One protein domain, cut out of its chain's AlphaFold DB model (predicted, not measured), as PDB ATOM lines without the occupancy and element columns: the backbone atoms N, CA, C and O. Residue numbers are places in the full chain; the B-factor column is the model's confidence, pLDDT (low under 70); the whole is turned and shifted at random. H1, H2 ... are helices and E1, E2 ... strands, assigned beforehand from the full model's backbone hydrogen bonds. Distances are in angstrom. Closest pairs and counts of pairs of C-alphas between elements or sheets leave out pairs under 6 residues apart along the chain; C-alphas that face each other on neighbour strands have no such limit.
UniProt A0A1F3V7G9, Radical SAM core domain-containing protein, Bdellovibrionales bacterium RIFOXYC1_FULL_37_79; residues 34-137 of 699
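What this domain is: This is residues 34 to 137 of the 699 residues of the protein "Radical SAM core domain-containing protein" of Bdellovibrionales bacterium RIFOXYC1_FULL_37_79 (UniProt A0A1F3V7G9). A twisted four-stranded sheet forms one wall of this domain, and three helices gather on one side of it: the long H4 lies in the middle of them, crossed by H1 on one flank and H5 on the other. H1 and H5 graze the sheet while H4 stays off it; the small H2 sits beside the strands, and H3 lies on an outlying loop. The 104 printed residues hold five named helices and four named strands, in the order H1 E1 E2 E3 H2 H3 E4 H4 H5, a mixed class. The sheet's order is E3 E2 E1 E4, all antiparallel, and E1 E2 E3 are a meander, each strand the antiparallel neighbour of the one before. The whole is compact, with a radius of gyration of the C-alphas of 12.4 A, and rounded, spanning 34 by 27 by 26 A.

How they stand to each other: Start at H1, residues 34 to 45, which touches H4, residues 102 to 118, at a steep tilt of 46 degrees, opposite ways; their closest C-alphas, of Ala 41 and Ala 106, are 5.0 A apart. H1 only grazes the sheet, with its residues 40 to 44. Next come E1, residues 51 to 56, and E2, residues 61 to 66, a hairpin; look for N 54 and O 63 at 3.0 A. E2 and E3, residues 69 to 71, are a hairpin too, with N 71 and O 64 at 2.8 A. H2, residues 75 to 80, stands at the sheet's level, its height 0.0 A, though only just on a local plane fitted to 6 C-alphas; its Ala 78 and Trp 62 of E2 have the closest C-alphas, 5.1 A apart. H3, residues 85 to 88, is not on the sheet. On the other side of E1 from E2 is E4, residues 92 to 95, with N 53 and O 93 at 2.8 A. H5, residues 124 to 130, only grazes the sheet and touches residues 109 to 116 of H4 at a steep tilt of 50 degrees, opposite ways; the closest C-alphas, of Ala 112 and Leu 128, are 5.7 A apart. H1 and H5 are apart. In H1, H2, H4 and H5 each O i to N i+4 pair is within hydrogen-bond range; H3 is too short for one.

Where its parts are: Find C-alpha 34 at (43.220, -13.572, -12.630); H1 runs 16.2 A from there. E1 measures 14.8 A, E2 16.7 A, E3 6.4 A, H2 8.5 A, H3 5.9 A and E4 10.0 A. H4 begins at C-alpha 102, (41.094, -31.900, -17.550), and runs 24.3 A. H5, 9.8 A, ends at C-alpha 130, (26.433, -21.513, -19.626).

The domain as a whole: The C-alphas farthest apart, of Ile 58 and Glu 101, are 35.0 A apart. The printed part has no cut and no long link. Residues 135 to 136 pair with 94 to 95 of E4, antiparallel. The model's pLDDT is under 70 at residues 57 to 59, 81 to 90, 98 to 103 and 120 to 122.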
ATOM      1  N   ARG A  34      43.215 -12.672 -11.460       80.56
ATOM      2  CA  ARG A  34      43.220 -13.572 -12.630       80.56
ATOM      3  C   ARG A  34      44.180 -14.744 -12.449       80.56
ATOM      4  O   ARG A  34      43.864 -15.859 -12.879       80.56
ATOM      5  N   GLN A  35      45.332 -14.510 -11.822       83.25
ATOM      6  CA  GLN A  35      46.293 -15.560 -11.496       83.25
ATOM      7  C   GLN A  35      45.713 -16.532 -10.466       83.25
ATOM      8  O   GLN A  35      45.692 -17.735 -10.717       83.25
ATOM      9  N   ALA A  36      45.147 -16.017  -9.372       81.50
ATOM     10  CA  ALA A  36      44.506 -16.837  -8.350       81.50
ATOM     11  C   ALA A  36      43.331 -17.662  -8.920       81.50
ATOM     12  O   ALA A  36      43.162 -18.831  -8.566       81.50
ATOM     13  N   ILE A  37      42.529 -17.084  -9.831       85.75
ATOM     14  CA  ILE A  37      41.399 -17.786 -10.469       85.75
ATOM     15  C   ILE A  37      41.923 -18.907 -11.362       85.75
ATOM     16  O   ILE A  37      41.355 -19.996 -11.373       85.75
ATOM     17  N   SER A  38      43.016 -18.658 -12.089       84.81
ATOM     18  CA  SER A  38      43.652 -19.679 -12.928       84.81
ATOM     19  C   SER A  38      44.169 -20.841 -12.082       84.81
ATOM     20  O   SER A  38      43.833 -21.982 -12.371       84.81
ATOM     21  N   GLN A  39      44.890 -20.549 -10.994       83.81
ATOM     22  CA  GLN A  39      45.392 -21.568 -10.067       83.81
ATOM     23  C   GLN A  39      44.252 -22.379  -9.443       83.81
ATOM     24  O   GLN A  39      44.302 -23.604  -9.423       83.81
ATOM     25  N   THR A  40      43.186 -21.711  -8.992       85.00
ATOM     26  CA  THR A  40      41.995 -22.390  -8.459       85.00
ATOM     27  C   THR A  40      41.370 -23.306  -9.510       85.00
ATOM     28  O   THR A  40      41.095 -24.466  -9.225       85.00
ATOM     29  N   ALA A  41      41.177 -22.823 -10.739       86.56
ATOM     30  CA  ALA A  41      40.593 -23.619 -11.813       86.56
ATOM     31  C   ALA A  41      41.452 -24.842 -12.180       86.56
ATOM     32  O   ALA A  41      40.901 -25.910 -12.432       86.56
ATOM     33  N   GLU A  42      42.780 -24.703 -12.172       85.31
ATOM     34  CA  GLU A  42      43.717 -25.811 -12.380       85.31
ATOM     35  C   GLU A  42      43.600 -26.854 -11.263       85.31
ATOM     36  O   GLU A  42      43.410 -28.031 -11.560       85.31
ATOM     37  N   ILE A  43      43.600 -26.431  -9.994       84.00
ATOM     38  CA  ILE A  43      43.431 -27.326  -8.835       84.00
ATOM     39  C   ILE A  43      42.094 -28.074  -8.898       84.00
ATOM     40  O   ILE A  43      42.035 -29.272  -8.620       84.00
ATOM     41  N   LEU A  44      41.004 -27.390  -9.251       84.25
ATOM     42  CA  LEU A  44      39.684 -28.016  -9.367       84.25
ATOM     43  C   LEU A  44      39.632 -29.010 -10.540       84.25
ATOM     44  O   LEU A  44      39.035 -30.075 -10.415       84.25
ATOM     45  N   ALA A  45      40.295 -28.704 -11.658       83.50
ATOM     46  CA  ALA A  45      40.319 -29.557 -12.844       83.50
ATOM     47  C   ALA A  45      41.208 -30.807 -12.713       83.50
ATOM     48  O   ALA A  45      41.095 -31.716 -13.540       83.50
ATOM     49  N   THR A  46      42.091 -30.873 -11.709       81.06
ATOM     50  CA  THR A  46      42.849 -32.095 -11.381       81.06
ATOM     51  C   THR A  46      42.077 -33.049 -10.473       81.06
ATOM     52  O   THR A  46      42.541 -34.160 -10.219       81.06
ATOM     53  N   GLN A  47      40.924 -32.634  -9.942       82.19
ATOM     54  CA  GLN A  47      40.114 -33.500  -9.090       82.19
ATOM     55  C   GLN A  47      39.401 -34.569  -9.922       82.19
ATOM     56  O   GLN A  47      39.020 -34.342 -11.067       82.19
ATOM     57  N   ASN A  48      39.197 -35.743  -9.324       77.06
ATOM     58  CA  ASN A  48      38.595 -36.905  -9.984       77.06
ATOM     59  C   ASN A  48      37.223 -37.295  -9.417       77.06
ATOM     60  O   ASN A  48      36.777 -38.423  -9.606       77.06
ATOM     61  N   SER A  49      36.560 -36.390  -8.697       84.56
ATOM     62  CA  SER A  49      35.240 -36.613  -8.103       84.56
ATOM     63  C   SER A  49      34.455 -35.307  -8.014       84.56
ATOM     64  O   SER A  49      35.027 -34.235  -8.193       84.56
ATOM     65  N   ASN A  50      33.165 -35.388  -7.683       89.75
ATOM     66  CA  ASN A  50      32.320 -34.203  -7.507       89.75
ATOM     67  C   ASN A  50      32.915 -33.199  -6.510       89.75
ATOM     68  O   ASN A  50      33.540 -33.584  -5.515       89.75
ATOM     69  N   ILE A  51      32.676 -31.917  -6.784       90.19
ATOM     70  CA  ILE A  51      33.064 -30.801  -5.925       90.19
ATOM     71  C   ILE A  51      31.814 -30.023  -5.543       90.19
ATOM     72  O   ILE A  51      31.004 -29.700  -6.402       90.19
ATOM     73  N   VAL A  52      31.673 -29.667  -4.274       90.25
ATOM     74  CA  VAL A  52      30.617 -28.775  -3.800       90.25
ATOM     75  C   VAL A  52      31.214 -27.400  -3.535       90.25
ATOM     76  O   VAL A  52      32.179 -27.267  -2.788       90.25
ATOM     77  N   LEU A  53      30.641 -26.378  -4.159       87.44
ATOM     78  CA  LEU A  53      30.835 -24.984  -3.787       87.44
ATOM     79  C   LEU A  53      29.793 -24.646  -2.719       87.44
ATOM     80  O   LEU A  53      28.593 -24.686  -3.001       87.44
ATOM     81  N   GLU A  54      30.233 -24.336  -1.502       84.44
ATOM     82  CA  GLU A  54      29.347 -24.067  -0.367       84.44
ATOM     83  C   GLU A  54      29.750 -22.827   0.425       84.44
ATOM     84  O   GLU A  54      30.922 -22.451   0.486       84.44
ATOM     85  N   PHE A  55      28.755 -22.182   1.032       78.25
ATOM     86  CA  PHE A  55      28.966 -21.042   1.913       78.25
ATOM     87  C   PHE A  55      29.149 -21.504   3.362       78.25
ATOM     88  O   PHE A  55      28.231 -22.063   3.966       78.25
ATOM     89  N   ASN A  56      30.320 -21.228   3.933       73.56
ATOM     90  CA  ASN A  56      30.608 -21.455   5.340       73.56
ATOM     91  C   ASN A  56      30.123 -20.251   6.156       73.56
ATOM     92  O   ASN A  56      30.694 -19.163   6.088       73.56
ATOM     93  N   SER A  57      29.071 -20.454   6.947       67.12
ATOM     94  CA  SER A  57      28.468 -19.405   7.774       67.12
ATOM     95  C   SER A  57      29.331 -18.981   8.965       67.12
ATOM     96  O   SER A  57      29.175 -17.857   9.436       67.12
ATOM     97  N   ILE A  58      30.235 -19.843   9.441       66.19
ATOM     98  CA  ILE A  58      31.138 -19.552  10.564       66.19
ATOM     99  C   ILE A  58      32.259 -18.619  10.099       66.19
ATOM    100  O   ILE A  58      32.549 -17.619  10.748       66.19
ATOM    101  N   GLU A  59      32.866 -18.933   8.954       66.94
ATOM    102  CA  GLU A  59      33.970 -18.156   8.366       66.94
ATOM    103  C   GLU A  59      33.474 -17.011   7.462       66.94
ATOM    104  O   GLU A  59      34.255 -16.163   7.038       66.94
ATOM    105  N   ASN A  60      32.162 -16.958   7.195       71.94
ATOM    106  CA  ASN A  60      31.506 -15.976   6.330       71.94
ATOM    107  C   ASN A  60      32.136 -15.900   4.922       71.94
ATOM    108  O   ASN A  60      32.304 -14.819   4.355       71.94
ATOM    109  N   CYS A  61      32.492 -17.055   4.352       74.19
ATOM    110  CA  CYS A  61      33.156 -17.163   3.053       74.19
ATOM    111  C   CYS A  61      32.656 -18.371   2.249       74.19
ATOM    112  O   CYS A  61      32.083 -19.313   2.798       74.19
ATOM    113  N   TRP A  62      32.888 -18.363   0.934       77.88
ATOM    114  CA  TRP A  62      32.659 -19.545   0.099       77.88
ATOM    115  C   TRP A  62      33.897 -20.432   0.067       77.88
ATOM    116  O   TRP A  62      35.020 -19.932   0.015       77.88
ATOM    117  N   LEU A  63      33.682 -21.744   0.044       81.69
ATOM    118  CA  LEU A  63      34.737 -22.742  -0.087       81.69
ATOM    119  C   LEU A  63      34.354 -23.826  -1.097       81.69
ATOM    120  O   LEU A  63      33.175 -24.058  -1.368       81.69
ATOM    121  N   PHE A  64      35.368 -24.498  -1.641       86.38
ATOM    122  CA  PHE A  64      35.187 -25.722  -2.416       86.38
ATOM    123  C   PHE A  64      35.480 -26.933  -1.543       86.38
ATOM    124  O   PHE A  64      36.424 -26.938  -0.751       86.38
ATOM    125  N   ARG A  65      34.693 -27.984  -1.733       86.56
ATOM    126  CA  ARG A  65      34.792 -29.226  -0.978       86.56
ATOM    127  C   ARG A  65      34.693 -30.434  -1.894       86.56
ATOM    128  O   ARG A  65      33.951 -30.416  -2.867       86.56
ATOM    129  N   ARG A  66      35.401 -31.507  -1.552       85.06
ATOM    130  CA  ARG A  66      35.364 -32.808  -2.225       85.06
ATOM    131  C   ARG A  66      35.060 -33.899  -1.201       85.06
ATOM    132  O   ARG A  66      35.949 -34.300  -0.451       85.06
ATOM    133  N   GLY A  67      33.814 -34.375  -1.149       84.00
ATOM    134  CA  GLY A  67      33.369 -35.261  -0.066       84.00
ATOM    135  C   GLY A  67      33.542 -34.570   1.289       84.00
ATOM    136  O   GLY A  67      33.088 -33.445   1.450       84.00
ATOM    137  N   SER A  68      34.229 -35.178   2.253       78.81
ATOM    138  CA  SER A  68      34.494 -34.524   3.547       78.81
ATOM    139  C   SER A  68      35.568 -33.421   3.489       78.81
ATOM    140  O   SER A  68      35.600 -32.553   4.354       78.81
ATOM    141  N   ILE A  69      36.394 -33.382   2.438       76.81
ATOM    142  CA  ILE A  69      37.669 -32.644   2.396       76.81
ATOM    143  C   ILE A  69      37.502 -31.227   1.838       76.81
ATOM    144  O   ILE A  69      36.975 -31.054   0.736       76.81
ATOM    145  N   ARG A  70      38.043 -30.211   2.524       78.19
ATOM    146  CA  ARG A  70      38.159 -28.849   1.970       78.19
ATOM    147  C   ARG A  70      39.239 -28.799   0.887       78.19
ATOM    148  O   ARG A  70      40.341 -29.305   1.069       78.19
ATOM    149  N   ILE A  71      38.944 -28.148  -0.233       78.44
ATOM    150  CA  ILE A  71      39.943 -27.855  -1.263       78.44
ATOM    151  C   ILE A  71      40.532 -26.483  -0.952       78.44
ATOM    152  O   ILE A  71      39.817 -25.480  -0.943       78.44
ATOM    153  N   LYS A  72      41.843 -26.439  -0.704       72.81
ATOM    154  CA  LYS A  72      42.563 -25.198  -0.415       72.81
ATOM    155  C   LYS A  72      42.424 -24.215  -1.580       72.81
ATOM    156  O   LYS A  72      42.770 -24.538  -2.715       72.81
ATOM    157  N   ILE A  73      41.946 -23.009  -1.281       74.50
ATOM    158  CA  ILE A  73      41.813 -21.910  -2.240       74.50
ATOM    159  C   ILE A  73      42.403 -20.617  -1.668       74.50
ATOM    160  O   ILE A  73      42.385 -20.434  -0.450       74.50
ATOM    161  N   PRO A  74      42.916 -19.709  -2.516       77.00
ATOM    162  CA  PRO A  74      43.364 -18.393  -2.073       77.00
ATOM    163  C   PRO A  74      42.252 -17.617  -1.341       77.00
ATOM    164  O   PRO A  74      41.137 -17.490  -1.853       77.00
ATOM    165  N   GLU A  75      42.550 -17.059  -0.163       70.75
ATOM    166  CA  GLU A  75      41.570 -16.352   0.688       70.75
ATOM    167  C   GLU A  75      40.884 -15.184  -0.035       70.75
ATOM    168  O   GLU A  75      39.688 -14.940   0.124       70.75
ATOM    169  N   ASN A  76      41.626 -14.484  -0.897       72.94
ATOM    170  CA  ASN A  76      41.097 -13.395  -1.713       72.94
ATOM    171  C   ASN A  76      40.008 -13.861  -2.701       72.94
ATOM    172  O   ASN A  76      39.123 -13.071  -3.031       72.94
ATOM    173  N   ILE A  77      40.045 -15.118  -3.155       76.06
ATOM    174  CA  ILE A  77      38.988 -15.735  -3.967       76.06
ATOM    175  C   ILE A  77      37.824 -16.159  -3.088       76.06
ATOM    176  O   ILE A  77      36.692 -15.789  -3.393       76.06
ATOM    177  N   ALA A  78      38.095 -16.870  -1.992       73.25
ATOM    178  CA  ALA A  78      37.073 -17.316  -1.043       73.25
ATOM    179  C   ALA A  78      36.182 -16.153  -0.565       73.25
ATOM    180  O   ALA A  78      34.953 -16.264  -0.534       73.25
ATOM    181  N   TYR A  79      36.802 -15.005  -0.267       71.06
ATOM    182  CA  TYR A  79      36.116 -13.776   0.123       71.06
ATOM    183  C   TYR A  79      35.337 -13.137  -1.037       71.06
ATOM    184  O   TYR A  79      34.168 -12.786  -0.890       71.06
ATOM    185  N   LYS A  80      35.951 -12.993  -2.223       72.44
ATOM    186  CA  LYS A  80      35.302 -12.343  -3.379       72.44
ATOM    187  C   LYS A  80      34.153 -13.147  -3.980       72.44
ATOM    188  O   LYS A  80      33.284 -12.553  -4.612       72.44
ATOM    189  N   LEU A  81      34.120 -14.458  -3.758       69.69
ATOM    190  CA  LEU A  81      32.978 -15.300  -4.099       69.69
ATOM    191  C   LEU A  81      31.715 -14.961  -3.267       69.69
ATOM    192  O   LEU A  81      30.629 -15.388  -3.651       69.69
ATOM    193  N   GLY A  82      31.787 -14.178  -2.170       58.16
ATOM    194  CA  GLY A  82      30.648 -13.984  -1.253       58.16
ATOM    195  C   GLY A  82      30.330 -12.559  -0.790       58.16
ATOM    196  O   GLY A  82      31.093 -11.969  -0.041       58.16
ATOM    197  N   GLN A  83      29.123 -12.073  -1.132       53.56
ATOM    198  CA  GLN A  83      28.203 -11.339  -0.226       53.56
ATOM    199  C   GLN A  83      26.719 -11.313  -0.703       53.56
ATOM    200  O   GLN A  83      25.842 -11.273   0.160       53.56
ATOM    201  N   PRO A  84      26.355 -11.388  -2.007       51.38
ATOM    202  CA  PRO A  84      24.934 -11.274  -2.408       51.38
ATOM    203  C   PRO A  84      24.136 -12.585  -2.583       51.38
ATOM    204  O   PRO A  84      22.906 -12.545  -2.560       51.38
ATOM    205  N   LEU A  85      24.791 -13.746  -2.724       52.78
ATOM    206  CA  LEU A  85      24.137 -15.030  -3.055       52.78
ATOM    207  C   LEU A  85      23.310 -15.644  -1.907       52.78
ATOM    208  O   LEU A  85      22.238 -16.195  -2.154       52.78
ATOM    209  N   ALA A  86      23.729 -15.451  -0.650       52.50
ATOM    210  CA  ALA A  86      23.019 -15.944   0.538       52.50
ATOM    211  C   ALA A  86      21.576 -15.402   0.662       52.50
ATOM    212  O   ALA A  86      20.717 -16.034   1.273       52.50
ATOM    213  N   LYS A  87      21.267 -14.255   0.034       50.00
ATOM    214  CA  LYS A  87      19.928 -13.636   0.053       50.00
ATOM    215  C   LYS A  87      18.875 -14.386  -0.777       50.00
ATOM    216  O   LYS A  87      17.693 -14.100  -0.619       50.00
ATOM    217  N   LYS A  88      19.274 -15.323  -1.651       53.06
ATOM    218  CA  LYS A  88      18.366 -16.130  -2.496       53.06
ATOM    219  C   LYS A  88      18.115 -17.550  -1.961       53.06
ATOM    220  O   LYS A  88      17.422 -18.321  -2.613       53.06
ATOM    221  N   GLY A  89      18.670 -17.907  -0.799       57.97
ATOM    222  CA  GLY A  89      18.455 -19.214  -0.163       57.97
ATOM    223  C   GLY A  89      19.214 -20.394  -0.789       57.97
ATOM    224  O   GLY A  89      19.013 -21.524  -0.354       57.97
ATOM    225  N   ILE A  90      20.093 -20.153  -1.774       62.44
ATOM    226  CA  ILE A  90      20.974 -21.176  -2.360       62.44
ATOM    227  C   ILE A  90      22.372 -21.016  -1.763       62.44
ATOM    228  O   ILE A  90      23.081 -20.062  -2.077       62.44
ATOM    229  N   ASN A  91      22.772 -21.977  -0.929       74.81
ATOM    230  CA  ASN A  91      24.049 -21.940  -0.207       74.81
ATOM    231  C   ASN A  91      25.030 -23.036  -0.661       74.81
ATOM    232  O   ASN A  91      26.139 -23.103  -0.130       74.81
ATOM    233  N   LYS A  92      24.619 -23.910  -1.596       86.50
ATOM    234  CA  LYS A  92      25.390 -25.065  -2.084       86.50
ATOM    235  C   LYS A  92      25.114 -25.329  -3.560       86.50
ATOM    236  O   LYS A  92      23.957 -25.321  -3.974       86.50
ATOM    237  N   ILE A  93      26.165 -25.594  -4.332       88.81
ATOM    238  CA  ILE A  93      26.084 -26.052  -5.724       88.81
ATOM    239  C   ILE A  93      27.101 -27.165  -5.920       88.81
ATOM    240  O   ILE A  93      28.271 -27.007  -5.577       88.81
ATOM    241  N   LEU A  94      26.662 -28.273  -6.506       91.88
ATOM    242  CA  LEU A  94      27.541 -29.371  -6.869       91.88
ATOM    243  C   LEU A  94      28.022 -29.210  -8.310       91.88
ATOM    244  O   LEU A  94      27.232 -28.956  -9.213       91.88
ATOM    245  N   ILE A  95      29.318 -29.394  -8.522       91.06
ATOM    246  CA  ILE A  95      30.004 -29.416  -9.807       91.06
ATOM    247  C   ILE A  95      30.421 -30.860 -10.079       91.06
ATOM    248  O   ILE A  95      31.146 -31.475  -9.293       91.06
ATOM    249  N   SER A  96      29.961 -31.399 -11.202       89.19
ATOM    250  CA  SER A  96      30.238 -32.769 -11.616       89.19
ATOM    251  C   SER A  96      31.420 -32.806 -12.577       89.19
ATOM    252  O   SER A  96      31.402 -32.141 -13.613       89.19
ATOM    253  N   LEU A  97      32.443 -33.598 -12.250       82.62
ATOM    254  CA  LEU A  97      33.684 -33.685 -13.036       82.62
ATOM    255  C   LEU A  97      33.780 -34.957 -13.902       82.62
ATOM    256  O   LEU A  97      34.867 -35.322 -14.335       82.62
ATOM    257  N   HIS A  98      32.664 -35.652 -14.144       69.75
ATOM    258  CA  HIS A  98      32.667 -37.032 -14.661       69.75
ATOM    259  C   HIS A  98      32.938 -37.180 -16.168       69.75
ATOM    260  O   HIS A  98      33.229 -38.286 -16.600       69.75
ATOM    261  N   ASP A  99      32.903 -36.102 -16.964       59.03
ATOM    262  CA  ASP A  99      32.815 -36.216 -18.435       59.03
ATOM    263  C   ASP A  99      33.665 -35.194 -19.227       59.03
ATOM    264  O   ASP A  99      33.346 -34.871 -20.371       59.03
ATOM    265  N   THR A 100      34.726 -34.609 -18.654       59.88
ATOM    266  CA  THR A 100      35.493 -33.552 -19.358       59.88
ATOM    267  C   THR A 100      37.002 -33.763 -19.287       59.88
ATOM    268  O   THR A 100      37.549 -33.968 -18.207       59.88
ATOM    269  N   GLU A 101      37.703 -33.655 -20.422       66.56
ATOM    270  CA  GLU A 101      39.172 -33.613 -20.430       66.56
ATOM    271  C   GLU A 101      39.686 -32.480 -19.524       66.56
ATOM    272  O   GLU A 101      39.269 -31.325 -19.663       66.56
ATOM    273  N   SER A 102      40.621 -32.799 -18.621       65.38
ATOM    274  CA  SER A 102      41.094 -31.900 -17.550       65.38
ATOM    275  C   SER A 102      41.553 -30.520 -18.057       65.38
ATOM    276  O   SER A 102      41.187 -29.491 -17.487       65.38
ATOM    277  N   LYS A 103      42.266 -30.458 -19.193       66.94
ATOM    278  CA  LYS A 103      42.722 -29.181 -19.782       66.94
ATOM    279  C   LYS A 103      41.561 -28.292 -20.241       66.94
ATOM    280  O   LYS A 103      41.589 -27.079 -20.038       66.94
ATOM    281  N   THR A 104      40.531 -28.888 -20.834       80.88
ATOM    282  CA  THR A 104      39.332 -28.176 -21.294       80.88
ATOM    283  C   THR A 104      38.484 -27.723 -20.106       80.88
ATOM    284  O   THR A 104      37.960 -26.609 -20.102       80.88
ATOM    285  N   LEU A 105      38.405 -28.551 -19.062       83.62
ATOM    286  CA  LEU A 105      37.690 -28.251 -17.825       83.62
ATOM    287  C   LEU A 105      38.303 -27.070 -17.060       83.62
ATOM    288  O   LEU A 105      37.566 -26.184 -16.637       83.62
ATOM    289  N   ALA A 106      39.635 -27.002 -16.954       84.31
ATOM    290  CA  ALA A 106      40.330 -25.878 -16.318       84.31
ATOM    291  C   ALA A 106      39.996 -24.541 -17.000       84.31
ATOM    292  O   ALA A 106      39.706 -23.546 -16.335       84.31
ATOM    293  N   LEU A 107      39.967 -24.515 -18.338       85.44
ATOM    294  CA  LEU A 107      39.619 -23.308 -19.089       85.44
ATOM    295  C   LEU A 107      38.160 -22.889 -18.862       85.44
ATOM    296  O   LEU A 107      37.886 -21.698 -18.685       85.44
ATOM    297  N   LYS A 108      37.232 -23.853 -18.853       88.19
ATOM    298  CA  LYS A 108      35.810 -23.612 -18.570       88.19
ATOM    299  C   LYS A 108      35.610 -23.079 -17.151       88.19
ATOM    300  O   LYS A 108      34.978 -22.040 -16.976       88.19
ATOM    301  N   LEU A 109      36.208 -23.730 -16.149       87.19
ATOM    302  CA  LEU A 109      36.149 -23.312 -14.745       87.19
ATOM    303  C   LEU A 109      36.728 -21.912 -14.557       87.19
ATOM    304  O   LEU A 109      36.113 -21.082 -13.899       87.19
ATOM    305  N   LYS A 110      37.863 -21.608 -15.194       88.69
ATOM    306  CA  LYS A 110      38.466 -20.272 -15.155       88.69
ATOM    307  C   LYS A 110      37.498 -19.195 -15.651       88.69
ATOM    308  O   LYS A 110      37.361 -18.163 -14.996       88.69
ATOM    309  N   LYS A 111      36.826 -19.424 -16.789       87.88
ATOM    310  CA  LYS A 111      35.822 -18.493 -17.335       87.88
ATOM    311  C   LYS A 111      34.632 -18.335 -16.389       87.88
ATOM    312  O   LYS A 111      34.276 -17.206 -16.061       87.88
ATOM    313  N   ALA A 112      34.086 -19.446 -15.900       87.81
ATOM    314  CA  ALA A 112      32.942 -19.442 -14.997       87.81
ATOM    315  C   ALA A 112      33.247 -18.728 -13.669       87.81
ATOM    316  O   ALA A 112      32.490 -17.858 -13.259       87.81
ATOM    317  N   LEU A 113      34.379 -19.026 -13.021       85.88
ATOM    318  CA  LEU A 113      34.791 -18.383 -11.766       85.88
ATOM    319  C   LEU A 113      34.992 -16.875 -11.931       85.88
ATOM    320  O   LEU A 113      34.576 -16.099 -11.073       85.88
ATOM    321  N   PHE A 114      35.596 -16.453 -13.044       86.19
ATOM    322  CA  PHE A 114      35.748 -15.035 -13.359       86.19
ATOM    323  C   PHE A 114      34.387 -14.348 -13.513       86.19
ATOM    324  O   PHE A 114      34.168 -13.282 -12.937       86.19
ATOM    325  N   GLN A 115      33.455 -14.988 -14.225       84.69
ATOM    326  CA  GLN A 115      32.095 -14.490 -14.398       84.69
ATOM    327  C   GLN A 115      31.341 -14.406 -13.061       84.69
ATOM    328  O   GLN A 115      30.768 -13.363 -12.765       84.69
ATOM    329  N   ILE A 116      31.426 -15.434 -12.208       80.75
ATOM    330  CA  ILE A 116      30.811 -15.455 -10.866       80.75
ATOM    331  C   ILE A 116      31.314 -14.293  -9.996       80.75
ATOM    332  O   ILE A 116      30.524 -13.630  -9.328       80.75
ATOM    333  N   ILE A 117      32.622 -14.026 -10.003       78.69
ATOM    334  CA  ILE A 117      33.232 -12.981  -9.164       78.69
ATOM    335  C   ILE A 117      32.845 -11.569  -9.637       78.69
ATOM    336  O   ILE A 117      32.699 -10.656  -8.819       78.69
ATOM    337  N   ILE A 118      32.680 -11.369 -10.947       78.06
ATOM    338  CA  ILE A 118      32.291 -10.072 -11.521       78.06
ATOM    339  C   ILE A 118      30.786  -9.843 -11.388       78.06
ATOM    340  O   ILE A 118      30.349  -8.758 -10.990       78.06
ATOM    341  N   GLU A 119      29.985 -10.855 -11.700       74.38
ATOM    342  CA  GLU A 119      28.530 -10.789 -11.699       74.38
ATOM    343  C   GLU A 119      27.973 -11.037 -10.292       74.38
ATOM    344  O   GLU A 119      27.335 -12.048 -10.008       74.38
ATOM    345  N   LYS A 120      28.183 -10.058  -9.405       62.97
ATOM    346  CA  LYS A 120      27.880 -10.105  -7.961       62.97
ATOM    347  C   LYS A 120      26.499 -10.683  -7.572       62.97
ATOM    348  O   LYS A 120      26.357 -11.136  -6.445       62.97
ATOM    349  N   ASN A 121      25.494 -10.672  -8.458       61.66
ATOM    350  CA  ASN A 121      24.117 -11.135  -8.203       61.66
ATOM    351  C   ASN A 121      23.656 -12.337  -9.062       61.66
ATOM    352  O   ASN A 121      22.464 -12.684  -9.034       61.66
ATOM    353  N   ALA A 122      24.547 -12.931  -9.859       64.56
ATOM    354  CA  ALA A 122      24.183 -13.946 -10.842       64.56
ATOM    355  C   ALA A 122      23.912 -15.324 -10.225       64.56
ATOM    356  O   ALA A 122      24.418 -15.667  -9.162       64.56
ATOM    357  N   ASP A 123      23.075 -16.117 -10.891       77.44
ATOM    358  CA  ASP A 123      22.856 -17.514 -10.521       77.44
ATOM    359  C   ASP A 123      24.102 -18.326 -10.897       77.44
ATOM    360  O   ASP A 123      24.383 -18.560 -12.072       77.44
ATOM    361  N   VAL A 124      24.863 -18.738  -9.882       79.56
ATOM    362  CA  VAL A 124      26.116 -19.484 -10.051       79.56
ATOM    363  C   VAL A 124      25.902 -20.784 -10.828       79.56
ATOM    364  O   VAL A 124      26.743 -21.143 -11.650       79.56
ATOM    365  N   ASN A 125      24.772 -21.471 -10.633       83.38
ATOM    366  CA  ASN A 125      24.480 -22.704 -11.358       83.38
ATOM    367  C   ASN A 125      24.212 -22.408 -12.841       83.38
ATOM    368  O   ASN A 125      24.711 -23.120 -13.709       83.38
ATOM    369  N   ALA A 126      23.495 -21.323 -13.139       84.00
ATOM    370  CA  ALA A 126      23.276 -20.884 -14.515       84.00
ATOM    371  C   ALA A 126      24.589 -20.484 -15.213       84.00
ATOM    372  O   ALA A 126      24.791 -20.845 -16.371       84.00
ATOM    373  N   ILE A 127      25.504 -19.800 -14.512       86.38
ATOM    374  CA  ILE A 127      26.829 -19.450 -15.055       86.38
ATOM    375  C   ILE A 127      27.644 -20.706 -15.377       86.38
ATOM    376  O   ILE A 127      28.246 -20.789 -16.449       86.38
ATOM    377  N   LEU A 128      27.680 -21.681 -14.464       87.81
ATOM    378  CA  LEU A 128      28.401 -22.936 -14.681       87.81
ATOM    379  C   LEU A 128      27.850 -23.675 -15.909       87.81
ATOM    380  O   LEU A 128      28.620 -24.018 -16.808       87.81
ATOM    381  N   MET A 129      26.525 -23.815 -16.007       86.19
ATOM    382  CA  MET A 129      25.870 -24.435 -17.164       86.19
ATOM    383  C   MET A 129      26.139 -23.679 -18.472       86.19
ATOM    384  O   MET A 129      26.424 -24.310 -19.486       86.19
ATOM    385  N   ALA A 130      26.124 -22.342 -18.456       87.88
ATOM    386  CA  ALA A 130      26.433 -21.513 -19.626       87.88
ATOM    387  C   ALA A 130      27.894 -21.638 -20.098       87.88
ATOM    388  O   ALA A 130      28.205 -21.303 -21.240       87.88
ATOM    389  N   ASN A 131      28.789 -22.123 -19.234       88.06
ATOM    390  CA  ASN A 131      30.186 -22.416 -19.552       88.06
ATOM    391  C   ASN A 131      30.427 -23.916 -19.828       88.06
ATOM    392  O   ASN A 131      31.570 -24.377 -19.760       88.06
ATOM    393  N   ASP A 132      29.372 -24.682 -20.136       87.31
ATOM    394  CA  ASP A 132      29.409 -26.129 -20.388       87.31
ATOM    395  C   ASP A 132      30.035 -26.928 -19.233       87.31
ATOM    396  O   ASP A 132      30.807 -27.873 -19.456       87.31
ATOM    397  N   ILE A 133      29.742 -26.516 -17.995       87.81
ATOM    398  CA  ILE A 133      30.108 -27.225 -16.769       87.81
ATOM    399  C   ILE A 133      28.835 -27.823 -16.181       87.81
ATOM    400  O   ILE A 133      27.889 -27.114 -15.841       87.81
ATOM    401  N   LYS A 134      28.818 -29.148 -16.045       89.69
ATOM    402  CA  LYS A 134      27.693 -29.874 -15.456       89.69
ATOM    403  C   LYS A 134      27.620 -29.572 -13.960       89.69
ATOM    404  O   LYS A 134      28.539 -29.906 -13.211       89.69
ATOM    405  N   SER A 135      26.526 -28.958 -13.526       90.94
ATOM    406  CA  SER A 135      26.307 -28.586 -12.131       90.94
ATOM    407  C   SER A 135      24.868 -28.827 -11.686       90.94
ATOM    408  O   SER A 135      23.959 -28.961 -12.506       90.94
ATOM    409  N   PHE A 136      24.671 -28.902 -10.372       89.88
ATOM    410  CA  PHE A 136      23.395 -29.217  -9.748       89.88
ATOM    411  C   PHE A 136      23.148 -28.292  -8.554       89.88
ATOM    412  O   PHE A 136      23.944 -28.240  -7.616       89.88
ATOM    413  N   SER A 137      22.016 -27.586  -8.566       85.88
ATOM    414  CA  SER A 137      21.515 -26.815  -7.417       85.88
ATOM    415  C   SER A 137      20.744 -27.682  -6.414       85.88
ATOM    416  O   SER A 137      20.621 -27.319  -5.248       85.88
TER     417      SER A 137